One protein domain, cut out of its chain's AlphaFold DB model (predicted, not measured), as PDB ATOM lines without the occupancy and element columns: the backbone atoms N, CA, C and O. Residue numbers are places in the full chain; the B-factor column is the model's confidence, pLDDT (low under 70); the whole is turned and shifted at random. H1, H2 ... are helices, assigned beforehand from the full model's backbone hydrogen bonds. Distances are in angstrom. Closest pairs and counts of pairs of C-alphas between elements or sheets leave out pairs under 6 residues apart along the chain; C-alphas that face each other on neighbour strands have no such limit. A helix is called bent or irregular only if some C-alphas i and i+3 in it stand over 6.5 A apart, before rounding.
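Overview. This is residues 95 to 155 of the 160 residues of an uncharacterized protein of Angustibacter sp. Root456 (UniProt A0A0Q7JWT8). Three helices go back and forth in an open frame: H1 runs one way, H2 folds back and H3 returns, with their centres at the corners of a triangle and no helix touching another. The two links, residues 118 to 121 and 135 to 138, join the helices at alternate ends. The printed part has 61 residues, 48 of them in the three named helices, in the order H1, H2, H3, with no named strand; the class is all helix. It is only just compact, close to loose, with a radius of gyration of the C-alphas of 12.6 A, and spans 32 by 24 by 23 A.

Along the chain. Start at Thr 95 and find C-alpha 98 at (25.703, -63.298, 0.362); there H1 begins, residues 98 to 117, 28.7 A from first to last C-alpha. Go on to C-alpha 122 at (24.153, -33.791, 5.145), where H2 begins, residues 122 to 134, 18.6 A long. H3, residues 139 to 153, covers 21.5 A and ends with C-alpha 153 at (23.767, -45.238, -15.963).

Arrangement. Read the y column of the C-alphas: it is higher at the end of H1 than at its start, lower at the end of H2, and higher again at the end of H3. H1 and H2 are apart, and so are H1 and H3. H2 and H3 are only just apart, their closest C-alphas 8.3 A from each other. In H1, H2 and H3 every O i to N i+4 pair is within hydrogen-bond range. No helix is bent.

Size, cuts and confidence. The C-alphas of Thr 95 and Gly 155, the two farthest apart, are 36.4 A apart. Both links are tight, and the printed part has no cut. Look in the B-factor column: the mean pLDDT of the printed part is 71.3, and 38 residues are under 70, among them residues 117 to 145.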
ATOM      1  N   THR A  95      24.771 -61.781  10.086       95.88
ATOM      2  CA  THR A  95      23.675 -62.684   9.718       95.88
ATOM      3  C   THR A  95      23.199 -62.495   8.279       95.88
ATOM      4  O   THR A  95      22.357 -63.261   7.822       95.88
ATOM      5  N   LEU A  96      23.697 -61.477   7.566       94.00
ATOM      6  CA  LEU A  96      23.310 -61.223   6.181       94.00
ATOM      7  C   LEU A  96      23.826 -62.331   5.266       94.00
ATOM      8  O   LEU A  96      25.012 -62.688   5.278       94.00
ATOM      9  N   THR A  97      22.935 -62.811   4.406       96.25
ATOM     10  CA  THR A  97      23.266 -63.717   3.309       96.25
ATOM     11  C   THR A  97      24.181 -63.034   2.290       96.25
ATOM     12  O   THR A  97      24.294 -61.807   2.226       96.25
ATOM     13  N   LYS A  98      24.823 -63.823   1.421       95.19
ATOM     14  CA  LYS A  98      25.703 -63.298   0.362       95.19
ATOM     15  C   LYS A  98      24.997 -62.275  -0.543       95.19
ATOM     16  O   LYS A  98      25.605 -61.270  -0.903       95.19
ATOM     17  N   ALA A  99      23.730 -62.514  -0.889       93.25
ATOM     18  CA  ALA A  99      22.948 -61.610  -1.732       93.25
ATOM     19  C   ALA A  99      22.647 -60.282  -1.019       93.25
ATOM     20  O   ALA A  99      22.806 -59.217  -1.608       93.25
ATOM     21  N   GLU A 100      22.283 -60.324   0.263       92.38
ATOM     22  CA  GLU A 100      22.011 -59.118   1.054       92.38
ATOM     23  C   GLU A 100      23.283 -58.301   1.301       92.38
ATOM     24  O   GLU A 100      23.257 -57.074   1.202       92.38
ATOM     25  N   ARG A 101      24.421 -58.969   1.540       94.69
ATOM     26  CA  ARG A 101      25.728 -58.302   1.629       94.69
ATOM     27  C   ARG A 101      26.076 -57.576   0.332       94.69
ATOM     28  O   ARG A 101      26.517 -56.434   0.391       94.69
ATOM     29  N   ALA A 102      25.831 -58.196  -0.824       92.44
ATOM     30  CA  ALA A 102      26.062 -57.555  -2.118       92.44
ATOM     31  C   ALA A 102      25.203 -56.292  -2.302       92.44
ATOM     32  O   ALA A 102      25.692 -55.290  -2.817       92.44
ATOM     33  N   VAL A 103      23.953 -56.298  -1.822       95.06
ATOM     34  CA  VAL A 103      23.097 -55.101  -1.831       95.06
ATOM     35  C   VAL A 103      23.669 -54.008  -0.928       95.06
ATOM     36  O   VAL A 103      23.789 -52.870  -1.374       95.06
ATOM     37  N   VAL A 104      24.059 -54.335   0.310       92.62
ATOM     38  CA  VAL A 104      24.656 -53.356   1.239       92.62
ATOM     39  C   VAL A 104      25.906 -52.718   0.634       92.62
ATOM     40  O   VAL A 104      26.022 -51.496   0.638       92.62
ATOM     41  N   LEU A 105      26.797 -53.531   0.064       93.25
ATOM     42  CA  LEU A 105      28.005 -53.041  -0.599       93.25
ATOM     43  C   LEU A 105      27.672 -52.141  -1.793       93.25
ATOM     44  O   LEU A 105      28.203 -51.043  -1.871       93.25
ATOM     45  N   SER A 106      26.702 -52.515  -2.634       93.31
ATOM     46  CA  SER A 106      26.307 -51.682  -3.783       93.31
ATOM     47  C   SER A 106      25.768 -50.301  -3.389       93.31
ATOM     48  O   SER A 106      25.928 -49.335  -4.130       93.31
ATOM     49  N   VAL A 107      25.130 -50.190  -2.217       92.94
ATOM     50  CA  VAL A 107      24.664 -48.902  -1.685       92.94
ATOM     51  C   VAL A 107      25.847 -48.072  -1.197       92.94
ATOM     52  O   VAL A 107      25.869 -46.868  -1.432       92.94
ATOM     53  N   ILE A 108      26.820 -48.701  -0.531       91.00
ATOM     54  CA  ILE A 108      28.051 -48.030  -0.100       91.00
ATOM     55  C   ILE A 108      28.804 -47.507  -1.327       91.00
ATOM     56  O   ILE A 108      29.113 -46.320  -1.363       91.00
ATOM     57  N   ASP A 109      28.995 -48.341  -2.349       91.75
ATOM     58  CA  ASP A 109      29.651 -47.958  -3.603       91.75
ATOM     59  C   ASP A 109      28.936 -46.772  -4.260       91.75
ATOM     60  O   ASP A 109      29.565 -45.778  -4.597       91.75
ATOM     61  N   ALA A 110      27.601 -46.801  -4.342       88.31
ATOM     62  CA  ALA A 110      26.830 -45.693  -4.905       88.31
ATOM     63  C   ALA A 110      26.978 -44.379  -4.110       88.31
ATOM     64  O   ALA A 110      26.968 -43.296  -4.700       88.31
ATOM     65  N   ILE A 111      27.103 -44.448  -2.779       83.94
ATOM     66  CA  ILE A 111      27.357 -43.270  -1.933       83.94
ATOM     67  C   ILE A 111      28.769 -42.728  -2.179       83.94
ATOM     68  O   ILE A 111      28.947 -41.510  -2.241       83.94
ATOM     69  N   LEU A 112      29.760 -43.612  -2.315       86.38
ATOM     70  CA  LEU A 112      31.148 -43.232  -2.583       86.38
ATOM     71  C   LEU A 112      31.292 -42.611  -3.979       86.38
ATOM     72  O   LEU A 112      31.815 -41.504  -4.087       86.38
ATOM     73  N   ASP A 113      30.712 -43.234  -5.005       85.31
ATOM     74  CA  ASP A 113      30.673 -42.717  -6.379       85.31
ATOM     75  C   ASP A 113      30.012 -41.331  -6.455       85.31
ATOM     76  O   ASP A 113      30.446 -40.456  -7.208       85.31
ATOM     77  N   ALA A 114      28.945 -41.107  -5.678       75.00
ATOM     78  CA  ALA A 114      28.297 -39.802  -5.589       75.00
ATOM     79  C   ALA A 114      29.206 -38.768  -4.909       75.00
ATOM     80  O   ALA A 114      29.326 -37.643  -5.388       75.00
ATOM     81  N   ALA A 115      29.889 -39.152  -3.827       68.88
ATOM     82  CA  ALA A 115      30.807 -38.272  -3.109       68.88
ATOM     83  C   ALA A 115      32.039 -37.867  -3.937       68.88
ATOM     84  O   ALA A 115      32.575 -36.779  -3.706       68.88
ATOM     85  N   GLU A 116      32.475 -38.705  -4.883       70.31
ATOM     86  CA  GLU A 116      33.530 -38.376  -5.850       70.31
ATOM     87  C   GLU A 116      33.069 -37.378  -6.921       70.31
ATOM     88  O   GLU A 116      33.874 -36.572  -7.387       70.31
ATOM     89  N   LYS A 117      31.785 -37.401  -7.300       63.00
ATOM     90  CA  LYS A 117      31.247 -36.567  -8.388       63.00
ATOM     91  C   LYS A 117      30.754 -35.196  -7.933       63.00
ATOM     92  O   LYS A 117      30.904 -34.247  -8.686       63.00
ATOM     93  N   GLU A 118      30.220 -35.080  -6.722       55.25
ATOM     94  CA  GLU A 118      29.906 -33.826  -6.023       55.25
ATOM     95  C   GLU A 118      29.354 -34.220  -4.648       55.25
ATOM     96  O   GLU A 118      28.377 -34.958  -4.569       55.25
ATOM     97  N   ARG A 119      29.975 -33.783  -3.540       57.06
ATOM     98  CA  ARG A 119      29.543 -34.222  -2.199       57.06
ATOM     99  C   ARG A 119      28.099 -33.774  -1.920       57.06
ATOM    100  O   ARG A 119      27.897 -32.571  -1.744       57.06
ATOM    101  N   PRO A 120      27.133 -34.702  -1.765       57.97
ATOM    102  CA  PRO A 120      25.798 -34.337  -1.320       57.97
ATOM    103  C   PRO A 120      25.858 -33.803   0.114       57.97
ATOM    104  O   PRO A 120      26.666 -34.236   0.945       57.97
ATOM    105  N   THR A 121      25.003 -32.833   0.401       67.88
ATOM    106  CA  THR A 121      24.884 -32.201   1.713       67.88
ATOM    107  C   THR A 121      24.343 -33.187   2.755       67.88
ATOM    108  O   THR A 121      23.607 -34.130   2.447       67.88
ATOM    109  N   ASP A 122      24.663 -32.966   4.035       57.66
ATOM    110  CA  ASP A 122      24.153 -33.791   5.145       57.66
ATOM    111  C   ASP A 122      22.607 -33.828   5.192       57.66
ATOM    112  O   ASP A 122      22.007 -34.774   5.711       57.66
ATOM    113  N   GLU A 123      21.953 -32.805   4.641       61.97
ATOM    114  CA  GLU A 123      20.499 -32.697   4.526       61.97
ATOM    115  C   GLU A 123      19.924 -33.678   3.498       61.97
ATOM    116  O   GLU A 123      18.943 -34.373   3.780       61.97
ATOM    117  N   GLU A 124      20.592 -33.824   2.354       65.50
ATOM    118  CA  GLU A 124      20.232 -34.784   1.307       65.50
ATOM    119  C   GLU A 124      20.437 -36.225   1.790       65.50
ATOM    120  O   GLU A 124      19.551 -37.070   1.637       65.50
ATOM    121  N   LEU A 125      21.543 -36.495   2.491       68.31
ATOM    122  CA  LEU A 125      21.815 -37.811   3.077       68.31
ATOM    123  C   LEU A 125      20.767 -38.200   4.136       68.31
ATOM    124  O   LEU A 125      20.288 -39.340   4.172       68.31
ATOM    125  N   ARG A 126      20.337 -37.248   4.978       69.38
ATOM    126  CA  ARG A 126      19.248 -37.470   5.946       69.38
ATOM    127  C   ARG A 126      17.899 -37.695   5.262       69.38
ATOM    128  O   ARG A 126      17.116 -38.519   5.746       69.38
ATOM    129  N   ALA A 127      17.616 -37.006   4.158       67.19
ATOM    130  CA  ALA A 127      16.384 -37.189   3.394       67.19
ATOM    131  C   ALA A 127      16.296 -38.600   2.786       67.19
ATOM    132  O   ALA A 127      15.258 -39.255   2.915       67.19
ATOM    133  N   VAL A 128      17.401 -39.115   2.233       67.44
ATOM    134  CA  VAL A 128      17.496 -40.492   1.716       67.44
ATOM    135  C   VAL A 128      17.257 -41.518   2.829       67.44
ATOM    136  O   VAL A 128      16.423 -42.415   2.681       67.44
ATOM    137  N   ALA A 129      17.895 -41.347   3.993       65.75
ATOM    138  CA  ALA A 129      17.697 -42.233   5.144       65.75
ATOM    139  C   ALA A 129      16.242 -42.221   5.661       65.75
ATOM    140  O   ALA A 129      15.699 -43.255   6.061       65.75
ATOM    141  N   LYS A 130      15.578 -41.060   5.630       66.38
ATOM    142  CA  LYS A 130      14.165 -40.911   6.015       66.38
ATOM    143  C   LYS A 130      13.222 -41.543   4.985       66.38
ATOM    144  O   LYS A 130      12.217 -42.142   5.373       66.38
ATOM    145  N   GLY A 131      13.566 -41.466   3.699       57.56
ATOM    146  CA  GLY A 131      12.872 -42.158   2.611       57.56
ATOM    147  C   GLY A 131      12.952 -43.680   2.744       57.56
ATOM    148  O   GLY A 131      11.927 -44.354   2.655       57.56
ATOM    149  N   ALA A 132      14.131 -44.216   3.074       57.75
ATOM    150  CA  ALA A 132      14.337 -45.649   3.295       57.75
ATOM    151  C   ALA A 132      13.516 -46.197   4.480       57.75
ATOM    152  O   ALA A 132      12.940 -47.279   4.383       57.75
ATOM    153  N   ARG A 133      13.381 -45.425   5.571       58.41
ATOM    154  CA  ARG A 133      12.522 -45.797   6.716       58.41
ATOM    155  C   ARG A 133      11.028 -45.789   6.376       58.41
ATOM    156  O   ARG A 133      10.290 -46.603   6.916       58.41
ATOM    157  N   ARG A 134      10.578 -44.892   5.487       51.75
ATOM    158  CA  ARG A 134       9.174 -44.825   5.026       51.75
ATOM    159  C   ARG A 134       8.831 -45.874   3.966       51.75
ATOM    160  O   ARG A 134       7.678 -46.273   3.881       51.75
ATOM    161  N   ALA A 135       9.808 -46.323   3.180       49.97
ATOM    162  CA  ALA A 135       9.606 -47.310   2.117       49.97
ATOM    163  C   ALA A 135       9.441 -48.754   2.621       49.97
ATOM    164  O   ALA A 135       9.181 -49.638   1.801       49.97
ATOM    165  N   GLY A 136       9.587 -48.977   3.937       45.09
ATOM    166  CA  GLY A 136       9.169 -50.187   4.642       45.09
ATOM    167  C   GLY A 136       9.396 -51.466   3.846       45.09
ATOM    168  O   GLY A 136       8.423 -52.043   3.384       45.09
ATOM    169  N   GLY A 137      10.660 -51.854   3.635       50.66
ATOM    170  CA  GLY A 137      11.073 -53.204   3.228       50.66
ATOM    171  C   GLY A 137      10.305 -53.877   2.084       50.66
ATOM    172  O   GLY A 137      10.312 -55.101   2.007       50.66
ATOM    173  N   SER A 138       9.608 -53.138   1.218       52.38
ATOM    174  CA  SER A 138       8.754 -53.755   0.204       52.38
ATOM    175  C   SER A 138       9.516 -53.938  -1.103       52.38
ATOM    176  O   SER A 138      10.294 -53.079  -1.531       52.38
ATOM    177  N   ALA A 139       9.232 -55.043  -1.797       54.28
ATOM    178  CA  ALA A 139       9.788 -55.361  -3.112       54.28
ATOM    179  C   ALA A 139       9.545 -54.263  -4.173       54.28
ATOM    180  O   ALA A 139      10.174 -54.278  -5.230       54.28
ATOM    181  N   ALA A 140       8.638 -53.316  -3.916       51.53
ATOM    182  CA  ALA A 140       8.399 -52.149  -4.759       51.53
ATOM    183  C   ALA A 140       9.463 -51.050  -4.569       51.53
ATOM    184  O   ALA A 140       9.845 -50.395  -5.540       51.53
ATOM    185  N   GLY A 141       9.983 -50.875  -3.348       56.06
ATOM    186  CA  GLY A 141      11.055 -49.921  -3.046       56.06
ATOM    187  C   GLY A 141      12.386 -50.334  -3.673       56.06
ATOM    188  O   GLY A 141      13.032 -49.519  -4.332       56.06
ATOM    189  N   ALA A 142      12.733 -51.621  -3.567       57.50
ATOM    190  CA  ALA A 142      13.914 -52.186  -4.222       57.50
ATOM    191  C   ALA A 142      13.842 -52.028  -5.751       57.50
ATOM    192  O   ALA A 142      14.787 -51.546  -6.368       57.50
ATOM    193  N   ARG A 143      12.681 -52.323  -6.359       65.81
ATOM    194  CA  ARG A 143      12.466 -52.158  -7.807       65.81
ATOM    195  C   ARG A 143      12.590 -50.705  -8.274       65.81
ATOM    196  O   ARG A 143      13.180 -50.467  -9.324       65.81
ATOM    197  N   LYS A 144      12.091 -49.732  -7.500       63.53
ATOM    198  CA  LYS A 144      12.270 -48.304  -7.816       63.53
ATOM    199  C   LYS A 144      13.737 -47.879  -7.734       63.53
ATOM    200  O   LYS A 144      14.205 -47.219  -8.652       63.53
ATOM    201  N   ALA A 145      14.470 -48.306  -6.704       62.19
ATOM    202  CA  ALA A 145      15.892 -47.992  -6.565       62.19
ATOM    203  C   ALA A 145      16.730 -48.562  -7.726       62.19
ATOM    204  O   ALA A 145      17.542 -47.845  -8.310       62.19
ATOM    205  N   THR A 146      16.476 -49.813  -8.132       70.00
ATOM    206  CA  THR A 146      17.152 -50.438  -9.282       70.00
ATOM    207  C   THR A 146      16.829 -49.727 -10.601       70.00
ATOM    208  O   THR A 146      17.728 -49.511 -11.414       70.00
ATOM    209  N   ALA A 147      15.575 -49.313 -10.810       67.38
ATOM    210  CA  ALA A 147      15.167 -48.590 -12.016       67.38
ATOM    211  C   ALA A 147      15.806 -47.192 -12.102       67.38
ATOM    212  O   ALA A 147      16.239 -46.773 -13.176       67.38
ATOM    213  N   THR A 148      15.919 -46.485 -10.975       67.62
ATOM    214  CA  THR A 148      16.592 -45.181 -10.910       67.62
ATOM    215  C   THR A 148      18.094 -45.314 -11.178       67.62
ATOM    216  O   THR A 148      18.626 -44.565 -11.994       67.62
ATOM    217  N   ALA A 149      18.765 -46.313 -10.594       64.38
ATOM    218  CA  ALA A 149      20.184 -46.580 -10.846       64.38
ATOM    219  C   ALA A 149      20.474 -46.935 -12.320       64.38
ATOM    220  O   ALA A 149      21.466 -46.480 -12.889       64.38
ATOM    221  N   GLN A 150      19.594 -47.702 -12.975       71.38
ATOM    222  CA  GLN A 150      19.734 -48.010 -14.403       71.38
ATOM    223  C   GLN A 150      19.550 -46.786 -15.307       71.38
ATOM    224  O   GLN A 150      20.229 -46.688 -16.327       71.38
ATOM    225  N   ARG A 151      18.660 -45.856 -14.941       65.56
ATOM    226  CA  ARG A 151      18.386 -44.647 -15.729       65.56
ATOM    227  C   ARG A 151      19.562 -43.660 -15.683       65.56
ATOM    228  O   ARG A 151      19.989 -43.180 -16.724       65.56
ATOM    229  N   VAL A 152      20.171 -43.476 -14.508       64.19
ATOM    230  CA  VAL A 152      21.391 -42.660 -14.340       64.19
ATOM    231  C   VAL A 152      22.568 -43.237 -15.137       64.19
ATOM    232  O   VAL A 152      23.310 -42.496 -15.773       64.19
ATOM    233  N   ARG A 153      22.707 -44.569 -15.188       65.88
ATOM    234  CA  ARG A 153      23.767 -45.238 -15.963       65.88
ATOM    235  C   ARG A 153      23.618 -45.076 -17.483       65.88
ATOM    236  O   ARG A 153      24.601 -45.251 -18.195       65.88
ATOM    237  N   ARG A 154      22.414 -44.770 -17.981       68.44
ATOM    238  CA  ARG A 154      22.142 -44.533 -19.412       68.44
ATOM    239  C   ARG A 154      22.269 -43.070 -19.840       68.44
ATOM    240  O   ARG A 154      22.203 -42.815 -21.033       68.44
ATOM    241  N   GLY A 155      22.487 -42.139 -18.908       54.19
ATOM    242  CA  GLY A 155      22.615 -40.714 -19.234       54.19
ATOM    243  C   GLY A 155      21.294 -40.031 -19.603       54.19
ATOM    244  O   GLY A 155      21.319 -38.951 -20.182       54.19
TER     245      GLY A 155